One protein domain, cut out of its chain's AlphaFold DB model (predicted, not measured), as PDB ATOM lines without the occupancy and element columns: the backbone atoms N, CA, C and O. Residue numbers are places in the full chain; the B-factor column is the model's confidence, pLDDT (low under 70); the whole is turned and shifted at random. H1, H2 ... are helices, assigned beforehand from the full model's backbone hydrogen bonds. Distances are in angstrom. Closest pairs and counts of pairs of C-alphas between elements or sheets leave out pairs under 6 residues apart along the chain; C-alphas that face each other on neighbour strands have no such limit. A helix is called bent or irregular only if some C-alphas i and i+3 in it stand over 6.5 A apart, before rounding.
ATOM      1  N   PHE A 359      -0.941 -47.271 -11.071       78.69
ATOM      2  CA  PHE A 359      -0.143 -46.737  -9.970       78.69
ATOM      3  C   PHE A 359       1.061 -47.643  -9.693       78.69
ATOM      4  O   PHE A 359       0.973 -48.866  -9.816       78.69
ATOM      5  N   SER A 360       2.193 -47.045  -9.309       76.00
ATOM      6  CA  SER A 360       3.339 -47.831  -8.858       76.00
ATOM      7  C   SER A 360       2.961 -48.621  -7.605       76.00
ATOM      8  O   SER A 360       2.150 -48.160  -6.800       76.00
ATOM      9  N   VAL A 361       3.594 -49.778  -7.402       70.56
ATOM     10  CA  VAL A 361       3.381 -50.625  -6.208       70.56
ATOM     11  C   VAL A 361       3.657 -49.853  -4.905       70.56
ATOM     12  O   VAL A 361       3.091 -50.161  -3.863       70.56
ATOM     13  N   VAL A 362       4.473 -48.797  -4.979       69.69
ATOM     14  CA  VAL A 362       4.866 -47.927  -3.859       69.69
ATOM     15  C   VAL A 362       3.812 -46.847  -3.533       69.69
ATOM     16  O   VAL A 362       3.866 -46.208  -2.486       69.69
ATOM     17  N   SER A 363       2.825 -46.610  -4.405       79.19
ATOM     18  CA  SER A 363       1.819 -45.557  -4.201       79.19
ATOM     19  C   SER A 363       0.793 -45.965  -3.142       79.19
ATOM     20  O   SER A 363      -0.023 -46.854  -3.383       79.19
ATOM     21  N   SER A 364       0.773 -45.280  -1.992       88.12
ATOM     22  CA  SER A 364      -0.175 -45.601  -0.918       88.12
ATOM     23  C   SER A 364      -1.633 -45.449  -1.370       88.12
ATOM     24  O   SER A 364      -1.991 -44.535  -2.119       88.12
ATOM     25  N   ARG A 365      -2.509 -46.331  -0.871       89.56
ATOM     26  CA  ARG A 365      -3.950 -46.303  -1.177       89.56
ATOM     27  C   ARG A 365      -4.594 -44.953  -0.842       89.56
ATOM     28  O   ARG A 365      -5.443 -44.488  -1.592       89.56
ATOM     29  N   GLN A 366      -4.153 -44.301   0.234       90.88
ATOM     30  CA  GLN A 366      -4.611 -42.963   0.616       90.88
ATOM     31  C   GLN A 366      -4.308 -41.923  -0.475       90.88
ATOM     32  O   GLN A 366      -5.196 -41.180  -0.882       90.88
ATOM     33  N   ARG A 367      -3.085 -41.910  -1.025       89.69
ATOM     34  CA  ARG A 367      -2.721 -41.001  -2.125       89.69
ATOM     35  C   ARG A 367      -3.526 -41.281  -3.392       89.69
ATOM     36  O   ARG A 367      -3.879 -40.343  -4.102       89.69
ATOM     37  N   GLN A 368      -3.851 -42.542  -3.665       93.00
ATOM     38  CA  GLN A 368      -4.730 -42.901  -4.782       93.00
ATOM     39  C   GLN A 368      -6.155 -42.362  -4.569       93.00
ATOM     40  O   GLN A 368      -6.735 -41.796  -5.491       93.00
ATOM     41  N   LEU A 369      -6.698 -42.475  -3.351       94.62
ATOM     42  CA  LEU A 369      -8.016 -41.939  -2.989       94.62
ATOM     43  C   LEU A 369      -8.077 -40.408  -3.084       94.62
ATOM     44  O   LEU A 369      -9.070 -39.879  -3.572       94.62
ATOM     45  N   ILE A 370      -7.022 -39.693  -2.686       93.81
ATOM     46  CA  ILE A 370      -6.944 -38.226  -2.821       93.81
ATOM     47  C   ILE A 370      -6.941 -37.810  -4.298       93.81
ATOM     48  O   ILE A 370      -7.623 -36.860  -4.681       93.81
ATOM     49  N   LEU A 371      -6.230 -38.546  -5.157       93.12
ATOM     50  CA  LEU A 371      -6.238 -38.273  -6.594       93.12
ATOM     51  C   LEU A 371      -7.599 -38.607  -7.227       93.12
ATOM     52  O   LEU A 371      -8.055 -37.900  -8.124       93.12
ATOM     53  N   TYR A 372      -8.276 -39.647  -6.736       95.00
ATOM     54  CA  TYR A 372      -9.649 -39.950  -7.135       95.00
ATOM     55  C   TYR A 372     -10.613 -38.838  -6.715       95.00
ATOM     56  O   TYR A 372     -11.392 -38.368  -7.539       95.00
ATOM     57  N   TYR A 373     -10.509 -38.357  -5.472       95.25
ATOM     58  CA  TYR A 373     -11.235 -37.188  -4.977       95.25
ATOM     59  C   TYR A 373     -11.027 -35.980  -5.891       95.25
ATOM     60  O   TYR A 373     -11.995 -35.364  -6.327       95.25
ATOM     61  N   ALA A 374      -9.779 -35.703  -6.268       93.94
ATOM     62  CA  ALA A 374      -9.446 -34.627  -7.189       93.94
ATOM     63  C   ALA A 374     -10.104 -34.779  -8.567       93.94
ATOM     64  O   ALA A 374     -10.391 -33.782  -9.228       93.94
ATOM     65  N   LEU A 375     -10.314 -36.013  -9.025       92.94
ATOM     66  CA  LEU A 375     -10.896 -36.313 -10.331       92.94
ATOM     67  C   LEU A 375     -12.418 -36.154 -10.336       92.94
ATOM     68  O   LEU A 375     -12.975 -35.671 -11.319       92.94
ATOM     69  N   VAL A 376     -13.083 -36.568  -9.257       93.62
ATOM     70  CA  VAL A 376     -14.551 -36.522  -9.133       93.62
ATOM     71  C   VAL A 376     -15.070 -35.193  -8.580       93.62
ATOM     72  O   VAL A 376     -16.282 -34.979  -8.526       93.62
ATOM     73  N   HIS A 377     -14.170 -34.298  -8.171       93.44
ATOM     74  CA  HIS A 377     -14.527 -32.992  -7.641       93.44
ATOM     75  C   HIS A 377     -15.230 -32.121  -8.712       93.44
ATOM     76  O   HIS A 377     -14.743 -32.044  -9.843       93.44
ATOM     77  N   PRO A 378     -16.338 -31.414  -8.391       90.75
ATOM     78  CA  PRO A 378     -17.107 -30.644  -9.382       90.75
ATOM     79  C   PRO A 378     -16.304 -29.549 -10.086       90.75
ATOM     80  O   PRO A 378     -16.423 -29.346 -11.293       90.75
ATOM     81  N   LYS A 379     -15.474 -28.834  -9.318       90.81
ATOM     82  CA  LYS A 379     -14.494 -27.876  -9.837       90.81
ATOM     83  C   LYS A 379     -13.153 -28.592  -9.989       90.81
ATOM     84  O   LYS A 379     -12.672 -29.169  -9.016       90.81
ATOM     85  N   LYS A 380     -12.543 -28.535 -11.180       87.69
ATOM     86  CA  LYS A 380     -11.194 -29.083 -11.392       87.69
ATOM     87  C   LYS A 380     -10.203 -28.390 -10.462       87.69
ATOM     88  O   LYS A 380     -10.132 -27.161 -10.442       87.69
ATOM     89  N   LEU A 381      -9.437 -29.182  -9.720       89.69
ATOM     90  CA  LEU A 381      -8.405 -28.657  -8.835       89.69
ATOM     91  C   LEU A 381      -7.253 -28.043  -9.647       89.69
ATOM     92  O   LEU A 381      -6.919 -28.558 -10.720       89.69
ATOM     93  N   PRO A 382      -6.620 -26.965  -9.150       88.81
ATOM     94  CA  PRO A 382      -5.452 -26.383  -9.797       88.81
ATOM     95  C   PRO A 382      -4.331 -27.414  -9.954       88.81
ATOM     96  O   PRO A 382      -3.941 -28.080  -8.998       88.81
ATOM     97  N   HIS A 383      -3.761 -27.504 -11.155       86.56
ATOM     98  CA  HIS A 383      -2.670 -28.439 -11.448       86.56
ATOM     99  C   HIS A 383      -1.441 -28.207 -10.554       86.56
ATOM    100  O   HIS A 383      -0.752 -29.157 -10.195       86.56
ATOM    101  N   GLN A 384      -1.172 -26.951 -10.183       89.69
ATOM    102  CA  GLN A 384      -0.064 -26.578  -9.295       89.69
ATOM    103  C   GLN A 384      -0.171 -27.272  -7.934       89.69
ATOM    104  O   GLN A 384       0.798 -27.852  -7.464       89.69
ATOM    105  N   LEU A 385      -1.380 -27.324  -7.377       89.31
ATOM    106  CA  LEU A 385      -1.653 -27.921  -6.075       89.31
ATOM    107  C   LEU A 385      -1.422 -29.440  -6.074       89.31
ATOM    108  O   LEU A 385      -0.916 -30.001  -5.111       89.31
ATOM    109  N   LEU A 386      -1.749 -30.127  -7.174       89.38
ATOM    110  CA  LEU A 386      -1.446 -31.556  -7.314       89.38
ATOM    111  C   LEU A 386       0.046 -31.808  -7.576       89.38
ATOM    112  O   LEU A 386       0.584 -32.816  -7.122       89.38
ATOM    113  N   ALA A 387       0.727 -30.904  -8.282       89.38
ATOM    114  CA  ALA A 387       2.154 -31.025  -8.581       89.38
ATOM    115  C   ALA A 387       3.052 -30.929  -7.335       89.38
ATOM    116  O   ALA A 387       4.152 -31.473  -7.347       89.38
ATOM    117  N   GLU A 388       2.580 -30.304  -6.254       87.69
ATOM    118  CA  GLU A 388       3.285 -30.263  -4.962       87.69
ATOM    119  C   GLU A 388       3.317 -31.624  -4.246       87.69
ATOM    120  O   GLU A 388       4.179 -31.867  -3.401       87.69
ATOM    121  N   HIS A 389       2.393 -32.531  -4.579       84.56
ATOM    122  CA  HIS A 389       2.186 -33.782  -3.839       84.56
ATOM    123  C   HIS A 389       2.355 -35.051  -4.684       84.56
ATOM    124  O   HIS A 389       2.501 -36.148  -4.137       84.56
ATOM    125  N   TYR A 390       2.341 -34.926  -6.011       87.50
ATOM    126  CA  TYR A 390       2.412 -36.044  -6.947       87.50
ATOM    127  C   TYR A 390       3.508 -35.840  -7.989       87.50
ATOM    128  O   TYR A 390       3.841 -34.721  -8.370       87.50
ATOM    129  N   THR A 391       4.046 -36.948  -8.501       86.75
ATOM    130  CA  THR A 391       5.055 -36.889  -9.562       86.75
ATOM    131  C   THR A 391       4.461 -36.301 -10.847       86.75
ATOM    132  O   THR A 391       3.293 -36.564 -11.156       86.75
ATOM    133  N   PRO A 392       5.254 -35.580 -11.664       86.06
ATOM    134  CA  PRO A 392       4.768 -34.978 -12.908       86.06
ATOM    135  C   PRO A 392       4.081 -35.979 -13.845       86.06
ATOM    136  O   PRO A 392       3.095 -35.648 -14.497       86.06
ATOM    137  N   ALA A 393       4.551 -37.231 -13.863       83.81
ATOM    138  CA  ALA A 393       3.945 -38.305 -14.644       83.81
ATOM    139  C   ALA A 393       2.512 -38.636 -14.189       83.81
ATOM    140  O   ALA A 393       1.640 -38.846 -15.030       83.81
ATOM    141  N   ILE A 394       2.248 -38.670 -12.879       86.25
ATOM    142  CA  ILE A 394       0.900 -38.907 -12.340       86.25
ATOM    143  C   ILE A 394      -0.008 -37.720 -12.654       86.25
ATOM    144  O   ILE A 394      -1.139 -37.927 -13.091       86.25
ATOM    145  N   VAL A 395       0.480 -36.488 -12.488       88.75
ATOM    146  CA  VAL A 395      -0.335 -35.293 -12.752       88.75
ATOM    147  C   VAL A 395      -0.671 -35.165 -14.244       88.75
ATOM    148  O   VAL A 395      -1.814 -34.870 -14.595       88.75
ATOM    149  N   ALA A 396       0.269 -35.495 -15.135       86.62
ATOM    150  CA  ALA A 396       0.017 -35.549 -16.574       86.62
ATOM    151  C   ALA A 396      -1.046 -36.601 -16.939       86.62
ATOM    152  O   ALA A 396      -1.939 -36.314 -17.737       86.62
ATOM    153  N   ARG A 397      -1.004 -37.794 -16.323       84.75
ATOM    154  CA  ARG A 397      -2.047 -38.821 -16.508       84.75
ATOM    155  C   ARG A 397      -3.400 -38.371 -15.965       84.75
ATOM    156  O   ARG A 397      -4.411 -38.550 -16.639       84.75
ATOM    157  N   TYR A 398      -3.422 -37.738 -14.795       86.50
ATOM    158  CA  TYR A 398      -4.631 -37.150 -14.216       86.50
ATOM    159  C   TYR A 398      -5.273 -36.133 -15.168       86.50
ATOM    160  O   TYR A 398      -6.476 -36.196 -15.410       86.50
ATOM    161  N   ALA A 399      -4.478 -35.252 -15.782       87.50
ATOM    162  CA  ALA A 399      -4.979 -34.259 -16.734       87.50
ATOM    163  C   ALA A 399      -5.628 -34.887 -17.983       87.50
ATOM    164  O   ALA A 399      -6.503 -34.274 -18.596       87.50
ATOM    165  N   GLN A 400      -5.215 -36.105 -18.345       87.19
ATOM    166  CA  GLN A 400      -5.729 -36.871 -19.485       87.19
ATOM    167  C   GLN A 400      -6.906 -37.788 -19.121       87.19
ATOM    168  O   GLN A 400      -7.520 -38.376 -20.013       87.19
ATOM    169  N   CYS A 401      -7.238 -37.929 -17.834       85.06
ATOM    170  CA  CYS A 401      -8.325 -38.800 -17.406       85.06
ATOM    171  C   CYS A 401      -9.685 -38.250 -17.858       85.06
ATOM    172  O   CYS A 401      -9.986 -37.074 -17.625       85.06
ATOM    173  N   PRO A 402     -10.544 -39.089 -18.465       84.00
ATOM    174  CA  PRO A 402     -11.916 -38.694 -18.736       84.00
ATOM    175  C   PRO A 402     -12.680 -38.486 -17.417       84.00
ATOM    176  O   PRO A 402     -12.328 -39.082 -16.393       84.00
ATOM    177  N   PRO A 403     -13.739 -37.659 -17.427       82.88
ATOM    178  CA  PRO A 403     -14.604 -37.502 -16.267       82.88
ATOM    179  C   PRO A 403     -15.248 -38.843 -15.896       82.88
ATOM    180  O   PRO A 403     -15.653 -39.618 -16.766       82.88
ATOM    181  N   VAL A 404     -15.344 -39.109 -14.596       87.31
ATOM    182  CA  VAL A 404     -15.940 -40.341 -14.069       87.31
ATOM    183  C   VAL A 404     -17.459 -40.271 -14.220       87.31
ATOM    184  O   VAL A 404     -18.090 -39.339 -13.728       87.31
ATOM    185  N   ALA A 405     -18.057 -41.264 -14.883       85.31
ATOM    186  CA  ALA A 405     -19.501 -41.296 -15.132       85.31
ATOM    187  C   ALA A 405     -20.328 -41.545 -13.857       85.31
ATOM    188  O   ALA A 405     -21.414 -40.992 -13.701       85.31
ATOM    189  N   ARG A 406     -19.821 -42.381 -12.939       90.50
ATOM    190  CA  ARG A 406     -20.463 -42.689 -11.656       90.50
ATOM    191  C   ARG A 406     -19.450 -42.593 -10.524       90.50
ATOM    192  O   ARG A 406     -18.470 -43.331 -10.506       90.50
ATOM    193  N   ILE A 407     -19.710 -41.687  -9.591       94.19
ATOM    194  CA  ILE A 407     -18.840 -41.447  -8.439       94.19
ATOM    195  C   ILE A 407     -19.020 -42.579  -7.424       94.19
ATOM    196  O   ILE A 407     -20.144 -42.898  -7.035       94.19
ATOM    197  N   ASP A 408     -17.908 -43.171  -7.001       95.56
ATOM    198  CA  ASP A 408     -17.856 -44.185  -5.952       95.56
ATOM    199  C   ASP A 408     -17.919 -43.508  -4.573       95.56
ATOM    200  O   ASP A 408     -16.951 -42.902  -4.100       95.56
ATOM    201  N   VAL A 409     -19.098 -43.565  -3.949       96.31
ATOM    202  CA  VAL A 409     -19.376 -42.903  -2.665       96.31
ATOM    203  C   VAL A 409     -18.589 -43.540  -1.523       96.31
ATOM    204  O   VAL A 409     -18.119 -42.825  -0.638       96.31
ATOM    205  N   ASP A 410     -18.399 -44.861  -1.545       96.50
ATOM    206  CA  ASP A 410     -17.676 -45.572  -0.490       96.50
ATOM    207  C   ASP A 410     -16.189 -45.209  -0.500       96.50
ATOM    208  O   ASP A 410     -15.597 -45.030   0.565       96.50
ATOM    209  N   ALA A 411     -15.595 -45.009  -1.680       96.38
ATOM    210  CA  ALA A 411     -14.221 -44.529  -1.797       96.38
ATOM    211  C   ALA A 411     -14.045 -43.117  -1.204       96.38
ATOM    212  O   ALA A 411     -13.104 -42.870  -0.446       96.38
ATOM    213  N   LEU A 412     -14.971 -42.197  -1.493       96.75
ATOM    214  CA  LEU A 412     -14.955 -40.847  -0.917       96.75
ATOM    215  C   LEU A 412     -15.188 -40.864   0.598       96.75
ATOM    216  O   LEU A 412     -14.489 -40.175   1.338       96.75
ATOM    217  N   ALA A 413     -16.127 -41.681   1.075       96.94
ATOM    218  CA  ALA A 413     -16.355 -41.857   2.502       96.94
ATOM    219  C   ALA A 413     -15.110 -42.433   3.190       96.94
ATOM    220  O   ALA A 413     -14.728 -41.934   4.246       96.94
ATOM    221  N   GLN A 414     -14.450 -43.427   2.586       96.12
ATOM    222  CA  GLN A 414     -13.212 -44.018   3.096       96.12
ATOM    223  C   GLN A 414     -12.104 -42.968   3.238       96.12
ATOM    224  O   GLN A 414     -11.453 -42.920   4.280       96.12
ATOM    225  N   LEU A 415     -11.919 -42.117   2.223       96.06
ATOM    226  CA  LEU A 415     -10.958 -41.015   2.267       96.06
ATOM    227  C   LEU A 415     -11.259 -40.042   3.409       96.06
ATOM    228  O   LEU A 415     -10.364 -39.644   4.144       96.06
ATOM    229  N   LEU A 416     -12.520 -39.643   3.556       95.56
ATOM    230  CA  LEU A 416     -12.909 -38.672   4.573       95.56
ATOM    231  C   LEU A 416     -12.801 -39.251   5.992       95.56
ATOM    232  O   LEU A 416     -12.410 -38.528   6.904       95.56
ATOM    233  N   HIS A 417     -13.060 -40.549   6.192       94.44
ATOM    234  CA  HIS A 417     -12.879 -41.217   7.489       94.44
ATOM    235  C   HIS A 417     -11.413 -41.308   7.931       94.44
ATOM    236  O   HIS A 417     -11.156 -41.354   9.132       94.44
ATOM    237  N   SER A 418     -10.453 -41.345   7.001       90.06
ATOM    238  CA  SER A 418      -9.026 -41.434   7.339       90.06
ATOM    239  C   SER A 418      -8.385 -40.087   7.684       90.06
ATOM    240  O   SER A 418      -7.225 -40.055   8.098       90.06
ATOM    241  N   VAL A 419      -9.128 -38.983   7.562       89.88
ATOM    242  CA  VAL A 419      -8.631 -37.634   7.844       89.88
ATOM    243  C   VAL A 419      -8.293 -37.453   9.315       89.88
ATOM    244  O   VAL A 419      -9.079 -37.769  10.208       89.88
ATOM    245  N   ARG A 420      -7.148 -36.816   9.553       83.19
ATOM    246  CA  ARG A 420      -6.748 -36.308  10.860       83.19
ATOM    247  C   ARG A 420      -6.499 -34.808  10.741       83.19
ATOM    248  O   ARG A 420      -5.656 -34.375   9.964       83.19
ATOM    249  N   VAL A 421      -7.268 -34.010  11.478       78.69
ATOM    250  CA  VAL A 421      -7.177 -32.546  11.419       78.69
ATOM    251  C   VAL A 421      -6.067 -32.088  12.361       78.69
ATOM    252  O   VAL A 421      -6.252 -32.081  13.576       78.69
ATOM    253  N   TYR A 422      -4.913 -31.734  11.795       66.06
ATOM    254  CA  TYR A 422      -3.745 -31.261  12.549       66.06
ATOM    255  C   TYR A 422      -3.537 -29.746  12.437       66.06
ATOM    256  O   TYR A 422      -3.005 -29.131  13.360       66.06
ATOM    257  N   ARG A 423      -3.974 -29.123  11.330       66.75
ATOM    258  CA  ARG A 423      -3.781 -27.688  11.062       66.75
ATOM    259  C   ARG A 423      -5.101 -27.014  10.692       66.75
ATOM    260  O   ARG A 423      -5.676 -27.268   9.633       66.75
ATOM    261  N   ASN A 424      -5.560 -26.111  11.557       66.31
ATOM    262  CA  ASN A 424      -6.803 -25.357  11.371       66.31
ATOM    263  C   ASN A 424      -6.597 -24.142  10.457       66.31
ATOM    264  O   ASN A 424      -6.662 -23.002  10.908       66.31
ATOM    265  N   ASN A 425      -6.369 -24.392   9.168       80.56
ATOM    266  CA  ASN A 425      -6.085 -23.334   8.191       80.56
ATOM    267  C   ASN A 425      -7.287 -22.976   7.299       80.56
ATOM    268  O   ASN A 425      -7.105 -22.290   6.302       80.56
ATOM    269  N   ILE A 426      -8.492 -23.455   7.623       91.31
ATOM    270  CA  ILE A 426      -9.702 -23.208   6.824       91.31
ATOM    271  C   ILE A 426     -10.487 -22.092   7.487       91.31
ATOM    272  O   ILE A 426     -11.092 -22.282   8.545       91.31
ATOM    273  N   THR A 427     -10.454 -20.925   6.860       92.88
ATOM    274  CA  THR A 427     -11.052 -19.701   7.399       92.88
ATOM    275  C   THR A 427     -12.576 -19.796   7.465       92.88
ATOM    276  O   THR A 427     -13.185 -19.415   8.463       92.88
ATOM    277  N   THR A 428     -13.187 -20.423   6.462       95.12
ATOM    278  CA  THR A 428     -14.645 -20.550   6.312       95.12
ATOM    279  C   THR A 428     -15.279 -21.652   7.171       95.12
ATOM    280  O   THR A 428     -16.498 -21.830   7.171       95.12
ATOM    281  N   LEU A 429     -14.486 -22.403   7.946       93.69
ATOM    282  CA  LEU A 429     -14.987 -23.534   8.737       93.69
ATOM    283  C   LEU A 429     -15.898 -23.087   9.896       93.69
ATOM    284  O   LEU A 429     -16.844 -23.790  10.264       93.69
ATOM    285  N   VAL A 430     -15.635 -21.907  10.467       93.00
ATOM    286  CA  VAL A 430     -16.464 -21.320  11.533       93.00
ATOM    287  C   VAL A 430     -17.827 -20.902  10.978       93.00
ATOM    288  O   VAL A 430     -18.859 -21.245  11.563       93.00
ATOM    289  N   ASP A 431     -17.836 -20.252   9.816       96.00
ATOM    290  CA  ASP A 431     -19.059 -19.819   9.133       96.00
ATOM    291  C   ASP A 431     -19.904 -21.014   8.688       96.00
ATOM    292  O   ASP A 431     -21.130 -21.012   8.847       96.00
ATOM    293  N   PHE A 432     -19.252 -22.089   8.233       97.00
ATOM    294  CA  PHE A 432     -19.904 -23.364   7.944       97.00
ATOM    295  C   PHE A 432     -20.629 -23.921   9.174       97.00
ATOM    296  O   PHE A 432     -21.815 -24.264   9.104       97.00
ATOM    297  N   ARG A 433     -19.950 -23.975  10.327       94.94
ATOM    298  CA  ARG A 433     -20.547 -24.459  11.581       94.94
ATOM    299  C   ARG A 433     -21.734 -23.593  12.012       94.94
ATOM    300  O   ARG A 433     -22.727 -24.134  12.499       94.94
ATOM    301  N   ALA A 434     -21.646 -22.275  11.845       94.94
ATOM    302  CA  ALA A 434     -22.716 -21.349  12.209       94.94
ATOM    303  C   ALA A 434     -23.933 -21.445  11.272       94.94
ATOM    304  O   ALA A 434     -25.070 -21.340  11.737       94.94
ATOM    305  N   THR A 435     -23.702 -21.681   9.979       96.50
ATOM    306  CA  THR A 435     -24.735 -21.635   8.935       96.50
ATOM    307  C   THR A 435     -25.359 -23.005   8.691       96.50
ATOM    308  O   THR A 435     -26.551 -23.200   8.922       96.50
ATOM    309  N   CYS A 436     -24.554 -23.989   8.286       96.56
ATOM    310  CA  CYS A 436     -25.037 -25.289   7.819       96.56
ATOM    311  C   CYS A 436     -25.503 -26.196   8.958       96.56
ATOM    312  O   CYS A 436     -26.419 -26.996   8.781       96.56
ATOM    313  N   LEU A 437     -24.913 -26.070  10.151       95.88
ATOM    314  CA  LEU A 437     -25.263 -26.924  11.293       95.88
ATOM    315  C   LEU A 437     -26.362 -26.329  12.179       95.88
ATOM    316  O   LEU A 437     -26.779 -26.975  13.137       95.88
ATOM    317  N   ARG A 438     -26.885 -25.134  11.864       92.94
ATOM    318  CA  ARG A 438     -27.938 -24.461  12.648       92.94
ATOM    319  C   ARG A 438     -29.228 -25.277  12.758       92.94
ATOM    320  O   ARG A 438     -29.916 -25.178  13.768       92.94
ATOM    321  N   GLY A 439     -29.541 -26.076  11.736       88.69
ATOM    322  CA  GLY A 439     -30.719 -26.947  11.707       88.69
ATOM    323  C   GLY A 439     -30.633 -28.170  12.630       88.69
ATOM    324  O   GLY A 439     -31.624 -28.886  12.765       88.69
ATOM    325  N   LEU A 440     -29.477 -28.429  13.250       93.69
ATOM    326  CA  LEU A 440     -29.279 -29.529  14.193       93.69
ATOM    327  C   LEU A 440     -29.589 -29.092  15.630       93.69
ATOM    328  O   LEU A 440     -29.360 -27.946  16.021       93.69
ATOM    329  N   SER A 441     -30.054 -30.032  16.456       94.62
ATOM    330  CA  SER A 441     -30.243 -29.771  17.889       94.62
ATOM    331  C   SER A 441     -28.915 -29.420  18.575       94.62
ATOM    332  O   SER A 441     -27.849 -29.862  18.142       94.62
ATOM    333  N   ALA A 442     -28.956 -28.658  19.677       92.94
ATOM    334  CA  ALA A 442     -27.751 -28.303  20.441       92.94
ATOM    335  C   ALA A 442     -26.923 -29.545  20.819       92.94
ATOM    336  O   ALA A 442     -25.748 -29.619  20.480       92.94
ATOM    337  N   ARG A 443     -27.582 -30.582  21.354       95.06
ATOM    338  CA  ARG A 443     -26.949 -31.862  21.705       95.06
ATOM    339  C   ARG A 443     -26.230 -32.527  20.526       95.06
ATOM    340  O   ARG A 443     -25.160 -33.090  20.711       95.06
ATOM    341  N   GLN A 444     -26.809 -32.487  19.324       93.50
ATOM    342  CA  GLN A 444     -26.172 -33.057  18.131       93.50
ATOM    343  C   GLN A 444     -24.974 -32.230  17.679       93.50
ATOM    344  O   GLN A 444     -23.957 -32.806  17.315       93.50
ATOM    345  N   ARG A 445     -25.069 -30.897  17.727       93.50
ATOM    346  CA  ARG A 445     -23.947 -30.010  17.389       93.50
ATOM    347  C   ARG A 445     -22.772 -30.192  18.346       93.50
ATOM    348  O   ARG A 445     -21.636 -30.172  17.891       93.50
ATOM    349  N   ASP A 446     -23.049 -30.395  19.630       92.56
ATOM    350  CA  ASP A 446     -22.020 -30.599  20.655       92.56
ATOM    351  C   ASP A 446     -21.368 -31.988  20.560       92.56
ATOM    352  O   ASP A 446     -20.212 -32.156  20.937       92.56
ATOM    353  N   ALA A 447     -22.080 -32.977  20.008       93.88
ATOM    354  CA  ALA A 447     -21.547 -34.316  19.758       93.88
ATOM    355  C   ALA A 447     -20.635 -34.400  18.517       93.88
ATOM    356  O   ALA A 447     -19.931 -35.395  18.339       93.88
ATOM    357  N   LEU A 448     -20.646 -33.392  17.637       94.44
ATOM    358  CA  LEU A 448     -19.788 -33.371  16.454       94.44
ATOM    359  C   LEU A 448     -18.372 -32.934  16.839       94.44
ATOM    360  O   LEU A 448     -18.138 -31.792  17.236       94.44
ATOM    361  N   SER A 449     -17.413 -33.845  16.669       94.38
ATOM    362  CA  SER A 449     -15.992 -33.520  16.776       94.38
ATOM    363  C   SER A 449     -15.573 -32.537  15.676       94.38
ATOM    364  O   SER A 449     -16.220 -32.432  14.631       94.38
ATOM    365  N   LEU A 450     -14.447 -31.843  15.869       92.25
ATOM    366  CA  LEU A 450     -13.887 -30.960  14.838       92.25
ATOM    367  C   LEU A 450     -13.608 -31.709  13.524       92.25
ATOM    368  O   LEU A 450     -13.847 -31.167  12.448       92.25
ATOM    369  N   VAL A 451     -13.170 -32.969  13.616       94.19
ATOM    370  CA  VAL A 451     -12.951 -33.841  12.452       94.19
ATOM    371  C   VAL A 451     -14.263 -34.072  11.701       94.19
ATOM    372  O   VAL A 451     -14.294 -33.901  10.486       94.19
ATOM    373  N   ASN A 452     -15.361 -34.351  12.411       95.44
ATOM    374  CA  ASN A 452     -16.675 -34.524  11.789       95.44
ATOM    375  C   ASN A 452     -17.155 -33.228  11.121       95.44
ATOM    376  O   ASN A 452     -17.710 -33.263  10.028       95.44
ATOM    377  N   VAL A 453     -16.921 -32.072  11.750       95.81
ATOM    378  CA  VAL A 453     -17.262 -30.767  11.160       95.81
ATOM    379  C   VAL A 453     -16.459 -30.519   9.880       95.81
ATOM    380  O   VAL A 453     -17.039 -30.095   8.883       95.81
ATOM    381  N   PHE A 454     -15.161 -30.831   9.870       95.94
ATOM    382  CA  PHE A 454     -14.327 -30.743   8.670       95.94
ATOM    383  C   PHE A 454     -14.786 -31.708   7.567       95.94
ATOM    384  O   PHE A 454     -14.918 -31.305   6.415       95.94
ATOM    385  N   GLN A 455     -15.087 -32.965   7.901       96.25
ATOM    386  CA  GLN A 455     -15.608 -33.940   6.940       96.25
ATOM    387  C   GLN A 455     -16.904 -33.433   6.298       96.25
ATOM    388  O   GLN A 455     -17.020 -33.428   5.075       96.25
ATOM    389  N   LEU A 456     -17.845 -32.930   7.105       97.25
ATOM    390  CA  LEU A 456     -19.098 -32.350   6.617       97.25
ATOM    391  C   LEU A 456     -18.865 -31.101   5.754       97.25
ATOM    392  O   LEU A 456     -19.543 -30.938   4.743       97.25
ATOM    393  N   TYR A 457     -17.888 -30.258   6.099       97.56
ATOM    394  CA  TYR A 457     -17.483 -29.116   5.275       97.56
ATOM    395  C   TYR A 457     -17.020 -29.566   3.884       97.56
ATOM    396  O   TYR A 457     -17.497 -29.047   2.877       97.56
ATOM    397  N   VAL A 458     -16.153 -30.584   3.799       96.62
ATOM    398  CA  VAL A 458     -15.686 -31.114   2.506       96.62
ATOM    399  C   VAL A 458     -16.837 -31.726   1.703       96.62
ATOM    400  O   VAL A 458     -16.876 -31.565   0.480       96.62
ATOM    401  N   VAL A 459     -17.790 -32.389   2.374       97.62
ATOM    402  CA  VAL A 459     -18.980 -32.985   1.744       97.62
ATOM    403  C   VAL A 459     -19.827 -31.940   1.018       97.62
ATOM    404  O   VAL A 459     -20.284 -32.220  -0.086       97.62
ATOM    405  N   VAL A 460     -20.001 -30.738   1.577       97.38
ATOM    406  CA  VAL A 460     -20.826 -29.673   0.969       97.38
ATOM    407  C   VAL A 460     -20.332 -29.241  -0.411       97.38
ATOM    408  O   VAL A 460     -21.140 -28.890  -1.266       97.38
ATOM    409  N   PHE A 461     -19.026 -29.318  -0.662       96.94
ATOM    410  CA  PHE A 461     -18.440 -28.944  -1.950       96.94
ATOM    411  C   PHE A 461     -18.333 -30.107  -2.951       96.94
ATOM    412  O   PHE A 461     -17.798 -29.926  -4.046       96.94
ATOM    413  N   GLN A 462     -18.830 -31.300  -2.602       96.12
ATOM    414  CA  GLN A 462     -18.847 -32.447  -3.513       96.12
ATOM    415  C   GLN A 462     -19.954 -32.344  -4.564       96.12
ATOM    416  O   GLN A 462     -20.820 -31.474  -4.532       96.12
ATOM    417  N   HIS A 463     -19.919 -33.260  -5.533       95.19
ATOM    418  CA  HIS A 463     -20.917 -33.302  -6.594       95.19
ATOM    419  C   HIS A 463     -22.331 -33.523  -6.027       95.19
ATOM    420  O   HIS A 463     -22.505 -34.436  -5.213       95.19
ATOM    421  N   PRO A 464     -23.364 -32.779  -6.481       94.75
ATOM    422  CA  PRO A 464     -24.714 -32.848  -5.910       94.75
ATOM    423  C   PRO A 464     -25.305 -34.261  -5.836       94.75
ATOM    424  O   PRO A 464     -26.067 -34.570  -4.925       94.75
ATOM    425  N   SER A 465     -24.913 -35.152  -6.755       95.56
ATOM    426  CA  SER A 465     -25.372 -36.547  -6.765       95.56
ATOM    427  C   SER A 465     -24.896 -37.384  -5.571       95.56
ATOM    428  O   SER A 465     -25.466 -38.443  -5.337       95.56
ATOM    429  N   VAL A 466     -23.846 -36.964  -4.852       96.44
ATOM    430  CA  VAL A 466     -23.255 -37.727  -3.735       96.44
ATOM    431  C   VAL A 466     -23.333 -37.013  -2.386       96.44
ATOM    432  O   VAL A 466     -23.205 -37.677  -1.360       96.44
ATOM    433  N   VAL A 467     -23.581 -35.697  -2.359       96.75
ATOM    434  CA  VAL A 467     -23.602 -34.876  -1.128       96.75
ATOM    435  C   VAL A 467     -24.504 -35.487  -0.057       96.75
ATOM    436  O   VAL A 467     -24.078 -35.684   1.077       96.75
ATOM    437  N   HIS A 468     -25.740 -35.836  -0.416       96.19
ATOM    438  CA  HIS A 468     -26.726 -36.352   0.535       96.19
ATOM    439  C   HIS A 468     -26.335 -37.725   1.110       96.19
ATOM    440  O   HIS A 468     -26.528 -37.980   2.300       96.19
ATOM    441  N   GLU A 469     -25.777 -38.614   0.284       96.81
ATOM    442  CA  GLU A 469     -25.333 -39.935   0.736       96.81
ATOM    443  C   GLU A 469     -24.082 -39.832   1.617       96.81
ATOM    444  O   GLU A 469     -24.042 -40.429   2.693       96.81
ATOM    445  N   LEU A 470     -23.103 -39.014   1.216       97.06
ATOM    446  CA  LEU A 470     -21.898 -38.756   2.003       97.06
ATOM    447  C   LEU A 470     -22.217 -38.083   3.335       97.06
ATOM    448  O   LEU A 470     -21.681 -38.494   4.359       97.06
ATOM    449  N   TRP A 471     -23.121 -37.100   3.354       97.31
ATOM    450  CA  TRP A 471     -23.535 -36.420   4.583       97.31
ATOM    451  C   TRP A 471     -24.030 -37.421   5.623       97.31
ATOM    452  O   TRP A 471     -23.589 -37.397   6.771       97.31
ATOM    453  N   LYS A 472     -24.883 -38.364   5.204       96.25
ATOM    454  CA  LYS A 472     -25.449 -39.395   6.083       96.25
ATOM    455  C   LYS A 472     -24.411 -40.342   6.685       96.25
ATOM    456  O   LYS A 472     -24.692 -40.918   7.732       96.25
ATOM    457  N   ARG A 473     -23.223 -40.482   6.081       96.62
ATOM    458  CA  ARG A 473     -22.118 -41.272   6.654       96.62
ATOM    459  C   ARG A 473     -21.507 -40.613   7.896       96.62
ATOM    460  O   ARG A 473     -20.989 -41.329   8.743       96.62
ATOM    461  N   PHE A 474     -21.603 -39.288   8.028       95.00
ATOM    462  CA  PHE A 474     -21.008 -38.521   9.135       95.00
ATOM    463  C   PHE A 474     -22.052 -37.897  10.070       95.00
ATOM    464  O   PHE A 474     -21.794 -37.686  11.254       95.00
ATOM    465  N   CYS A 475     -23.250 -37.608   9.559       94.88
ATOM    466  CA  CYS A 475     -24.363 -37.067  10.322       94.88
ATOM    467  C   CYS A 475     -25.682 -37.690   9.848       94.88
ATOM    468  O   CYS A 475     -26.170 -37.406   8.755       94.88
ATOM    469  N   ALA A 476     -26.296 -38.514  10.699       91.00
ATOM    470  CA  ALA A 476     -27.538 -39.220  10.372       91.00
ATOM    471  C   ALA A 476     -28.734 -38.280  10.113       91.00
ATOM    472  O   ALA A 476     -29.707 -38.678   9.471       91.00
ATOM    473  N   VAL A 477     -28.676 -37.041  10.614       92.19
ATOM    474  CA  VAL A 477     -29.749 -36.059  10.468       92.19
ATOM    475  C   VAL A 477     -29.452 -35.120   9.309       92.19
ATOM    476  O   VAL A 477     -28.462 -34.389   9.306       92.19
ATOM    477  N   LEU A 478     -30.369 -35.113   8.348       93.31
ATOM    478  CA  LEU A 478     -30.369 -34.196   7.221       93.31
ATOM    479  C   LEU A 478     -31.812 -33.764   6.970       93.31
ATOM    480  O   LEU A 478     -32.609 -34.512   6.406       93.31
ATOM    481  N   ASN A 479     -32.168 -32.591   7.486       93.56
ATOM    482  CA  ASN A 479     -33.499 -32.016   7.323       93.56
ATOM    483  C   ASN A 479     -33.507 -30.985   6.183       93.56
ATOM    484  O   ASN A 479     -32.455 -30.576   5.696       93.56
ATOM    485  N   HIS A 480     -34.703 -30.559   5.765       93.50
ATOM    486  CA  HIS A 480     -34.859 -29.599   4.670       93.50
ATOM    487  C   HIS A 480     -34.089 -28.294   4.920       93.50
ATOM    488  O   HIS A 480     -33.447 -27.780   4.014       93.50
ATOM    489  N   THR A 481     -34.110 -27.770   6.150       94.31
ATOM    490  CA  THR A 481     -33.381 -26.545   6.506       94.31
ATOM    491  C   THR A 481     -31.876 -26.711   6.318       94.31
ATOM    492  O   THR A 481     -31.248 -25.851   5.714       94.31
ATOM    493  N   THR A 482     -31.301 -27.825   6.778       94.94
ATOM    494  CA  THR A 482     -29.886 -28.154   6.583       94.94
ATOM    495  C   THR A 482     -29.553 -28.254   5.095       94.94
ATOM    496  O   THR A 482     -28.544 -27.696   4.687       94.94
ATOM    497  N   ILE A 483     -30.401 -28.895   4.281       95.31
ATOM    498  CA  ILE A 483     -30.201 -28.988   2.822       95.31
ATOM    499  C   ILE A 483     -30.146 -27.587   2.199       95.31
ATOM    500  O   ILE A 483     -29.180 -27.268   1.516       95.31
ATOM    501  N   THR A 484     -31.118 -26.720   2.500       96.12
ATOM    502  CA  THR A 484     -31.125 -25.340   1.987       96.12
ATOM    503  C   THR A 484     -29.883 -24.565   2.432       96.12
ATOM    504  O   THR A 484     -29.255 -23.902   1.615       96.12
ATOM    505  N   CYS A 485     -29.472 -24.687   3.700       96.62
ATOM    506  CA  CYS A 485     -28.268 -24.020   4.196       96.62
ATOM    507  C   CYS A 485     -26.983 -24.546   3.540       96.62
ATOM    508  O   CYS A 485     -26.085 -23.752   3.285       96.62
ATOM    509  N   ILE A 486     -26.889 -25.850   3.260       96.69
ATOM    510  CA  ILE A 486     -25.771 -26.454   2.518       96.69
ATOM    511  C   ILE A 486     -25.694 -25.852   1.112       96.69
ATOM    512  O   ILE A 486     -24.629 -25.387   0.711       96.69
ATOM    513  N   ASP A 487     -26.819 -25.807   0.393       96.00
ATOM    514  CA  ASP A 487     -26.884 -25.270  -0.971       96.00
ATOM    515  C   ASP A 487     -26.585 -23.762  -1.011       96.00
ATOM    516  O   ASP A 487     -25.899 -23.273  -1.910       96.00
ATOM    517  N   ASP A 488     -27.074 -22.999  -0.032       96.56
ATOM    518  CA  ASP A 488     -26.776 -21.571   0.116       96.56
ATOM    519  C   ASP A 488     -25.296 -21.336   0.430       96.56
ATOM    520  O   ASP A 488     -24.665 -20.445  -0.147       96.56
ATOM    521  N   PHE A 489     -24.717 -22.153   1.310       97.50
ATOM    522  CA  PHE A 489     -23.310 -22.059   1.683       97.50
ATOM    523  C   PHE A 489     -22.394 -22.398   0.504       97.50
ATOM    524  O   PHE A 489     -21.500 -21.616   0.189       97.50
ATOM    525  N   ALA A 490     -22.668 -23.493  -0.213       96.19
ATOM    526  CA  ALA A 490     -21.911 -23.900  -1.400       96.19
ATOM    527  C   ALA A 490     -21.972 -22.867  -2.540       96.19
ATOM    528  O   ALA A 490     -21.049 -22.787  -3.350       96.19
ATOM    529  N   ARG A 491     -23.051 -22.075  -2.615       95.88
ATOM    530  CA  ARG A 491     -23.193 -20.974  -3.582       95.88
ATOM    531  C   ARG A 491     -22.473 -19.695  -3.160       95.88
ATOM    532  O   ARG A 491     -22.044 -18.943  -4.030       95.88
ATOM    533  N   SER A 492     -22.389 -19.426  -1.859       97.19
ATOM    534  CA  SER A 492     -21.845 -18.174  -1.312       97.19
ATOM    535  C   SER A 492     -20.352 -18.231  -0.994       97.19
ATOM    536  O   SER A 492     -19.705 -17.186  -0.982       97.19
ATOM    537  N   HIS A 493     -19.802 -19.422  -0.763       96.75
ATOM    538  CA  HIS A 493     -18.406 -19.619  -0.383       96.75
ATOM    539  C   HIS A 493     -17.673 -20.468  -1.420       96.75
ATOM    540  O   HIS A 493     -18.254 -21.343  -2.062       96.75
ATOM    541  N   GLU A 494     -16.372 -20.234  -1.565       94.38
ATOM    542  CA  GLU A 494     -15.500 -21.111  -2.342       94.38
ATOM    543  C   GLU A 494     -14.794 -22.115  -1.431       94.38
ATOM    544  O   GLU A 494     -14.458 -21.815  -0.288       94.38
ATOM    545  N   CYS A 495     -14.562 -23.322  -1.948       93.56
ATOM    546  CA  CYS A 495     -13.825 -24.347  -1.223       93.56
ATOM    547  C   CYS A 495     -12.337 -23.975  -1.155       93.56
ATOM    548  O   CYS A 495     -11.688 -23.786  -2.186       93.56
ATOM    549  N   GLU A 496     -11.777 -23.927   0.055       94.38
ATOM    550  CA  GLU A 496     -10.353 -23.667   0.306       94.38
ATOM    551  C   GLU A 496      -9.501 -24.913  -0.022       94.38
ATOM    552  O   GLU A 496      -8.929 -25.565   0.854       94.38
ATOM    553  N   HIS A 497      -9.427 -25.268  -1.308       92.38
ATOM    554  CA  HIS A 497      -8.853 -26.523  -1.807       92.38
ATOM    555  C   HIS A 497      -7.447 -26.842  -1.290       92.38
ATOM    556  O   HIS A 497      -7.175 -27.997  -0.965       92.38
ATOM    557  N   ALA A 498      -6.567 -25.842  -1.184       91.12
ATOM    558  CA  ALA A 498      -5.211 -26.020  -0.661       91.12
ATOM    559  C   ALA A 498      -5.226 -26.531   0.782       91.12
ATOM    560  O   ALA A 498      -4.623 -27.555   1.092       91.12
ATOM    561  N   ALA A 499      -5.990 -25.870   1.652       91.38
ATOM    562  CA  ALA A 499      -6.098 -26.254   3.052       91.38
ATOM    563  C   ALA A 499      -6.806 -27.606   3.227       91.38
ATOM    564  O   ALA A 499      -6.416 -28.390   4.095       91.38
ATOM    565  N   VAL A 500      -7.806 -27.911   2.390       92.69
ATOM    566  CA  VAL A 500      -8.469 -29.224   2.387       92.69
ATOM    567  C   VAL A 500      -7.473 -30.322   2.023       92.69
ATOM    568  O   VAL A 500      -7.326 -31.270   2.784       92.69
ATOM    569  N   ILE A 501      -6.751 -30.190   0.909       91.06
ATOM    570  CA  ILE A 501      -5.826 -31.226   0.427       91.06
ATOM    571  C   ILE A 501      -4.679 -31.458   1.414       91.06
ATOM    572  O   ILE A 501      -4.379 -32.611   1.717       91.06
ATOM    573  N   VAL A 502      -4.112 -30.399   2.001       89.00
ATOM    574  CA  VAL A 502      -3.090 -30.522   3.054       89.00
ATOM    575  C   VAL A 502      -3.614 -31.331   4.249       89.00
ATOM    576  O   VAL A 502      -2.933 -32.236   4.727       89.00
ATOM    577  N   ASN A 503      -4.848 -31.075   4.695       89.56
ATOM    578  CA  ASN A 503      -5.465 -31.846   5.781       89.56
ATOM    579  C   ASN A 503      -5.834 -33.288   5.375       89.56
ATOM    580  O   ASN A 503      -5.824 -34.174   6.227       89.56
ATOM    581  N   LEU A 504      -6.146 -33.548   4.099       90.19
ATOM    582  CA  LEU A 504      -6.414 -34.902   3.592       90.19
ATOM    583  C   LEU A 504      -5.142 -35.763   3.492       90.19
ATOM    584  O   LEU A 504      -5.224 -36.985   3.637       90.19
ATOM    585  N   ILE A 505      -3.989 -35.143   3.222       87.56
ATOM    586  CA  ILE A 505      -2.687 -35.821   3.133       87.56
ATOM    587  C   ILE A 505      -2.139 -36.136   4.531       87.56
ATOM    588  O   ILE A 505      -1.609 -37.226   4.731       87.56
ATOM    589  N   GLY A 506      -2.318 -35.224   5.494       76.12
ATOM    590  CA  GLY A 506      -1.714 -35.324   6.825       76.12
ATOM    591  C   GLY A 506      -0.221 -34.970   6.822       76.12
ATOM    592  O   GLY A 506       0.423 -34.959   5.777       76.12
TER     593      GLY A 506
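Overview. This is residues 359 to 506 of the 527 residues of an uncharacterized protein of Ilumatobacter sp (UniProt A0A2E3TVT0). Two groups of short helices sit end to end along the longest axis, with H4 between them, touching H1 of one group and H8 of the other. In the larger group H7 and H8 form a helical hairpin, H5 crosses H7, H9 packs across the end of H7, and H6 lies at the far end; the looser group holds H1, H2, H3 and H10, the chain returning to it after H9. The printed part has 148 residues with ten named helices, H1 to H10 in chain order, and no named strand: the class is all helix. It is compact, with a radius of gyration of the C-alphas of 15.5 A and spans of 48 by 32 by 26 A.

Along the chain. The longest helix, H9, residues 480 to 492, runs 18.3 A from C-alpha 480 at (-34.859, -29.599, 4.670) to C-alpha 492. Before it come H8, residues 464 to 474, 16.5 A; H7, residues 450 to 460, 15.6 A; H6, residues 442 to 447; and H5, residues 429 to 435. H8 is irregular: C-alphas 465 and 468 are 7.4 A apart. H4 spans residues 409 to 417, 12.2 A; H3, 392 to 400, 12.5 A; H2, 383 to 387. H1, residues 365 to 376, 16.5 A, begins at C-alpha 365 (-3.950, -46.303, -1.177). H10, residues 497 to 505, 12.2 A, ends at C-alpha 505 (-2.687, -35.821, 3.133).

Arrangement. The hub is H7, which touches H5, H8 and H9. H9 only just touches H7, with 3 pairs of C-alphas within 8 A and with its residues 486 to 490 alone; the closest C-alphas, of Val 460 and Ile 486, are 6.1 A apart, and the lines are about perpendicular at 76 degrees. H7 and H8 form a hairpin, opposite ways at a shallow tilt of 16 degrees, with closest C-alphas Val 459 and Val 467 at 5.8 A. H5 touches H7 at Phe 432 and Tyr 457, closest C-alphas 6.8 A. H4 touches H8 at Ala 413 and Leu 470, closest C-alphas 6.4 A, and H1 at Leu 369 and Leu 415, 6.1 A. H1, with residues 366 to 370 alone, touches H10 at a shallow tilt of 25 degrees, opposite ways; the closest C-alphas, of Ile 370 and Leu 504, are 7.2 A apart. H2 only just touches H3, with 3 pairs of C-alphas within 8 A, the closest being Ala 387 and Val 395 at 6.5 A. H6 touches no helix. The helix packing is mostly crossed, 2 of 7 touching pairs with a tilt being shallow. Every O i to N i+4 pair is within hydrogen-bond range in H1 to H7, H9 and H10, against 4 of 7 in H8.

Size, cuts and confidence. The two C-alphas farthest apart, of Ala 393 and Ala 442, are 48.3 A apart. The printed part has no cut. The link from H4 to H5, 11 residues, is long. The mean pLDDT of the printed part is 91.4; residue 362 and residues 422 to 424 are under 70.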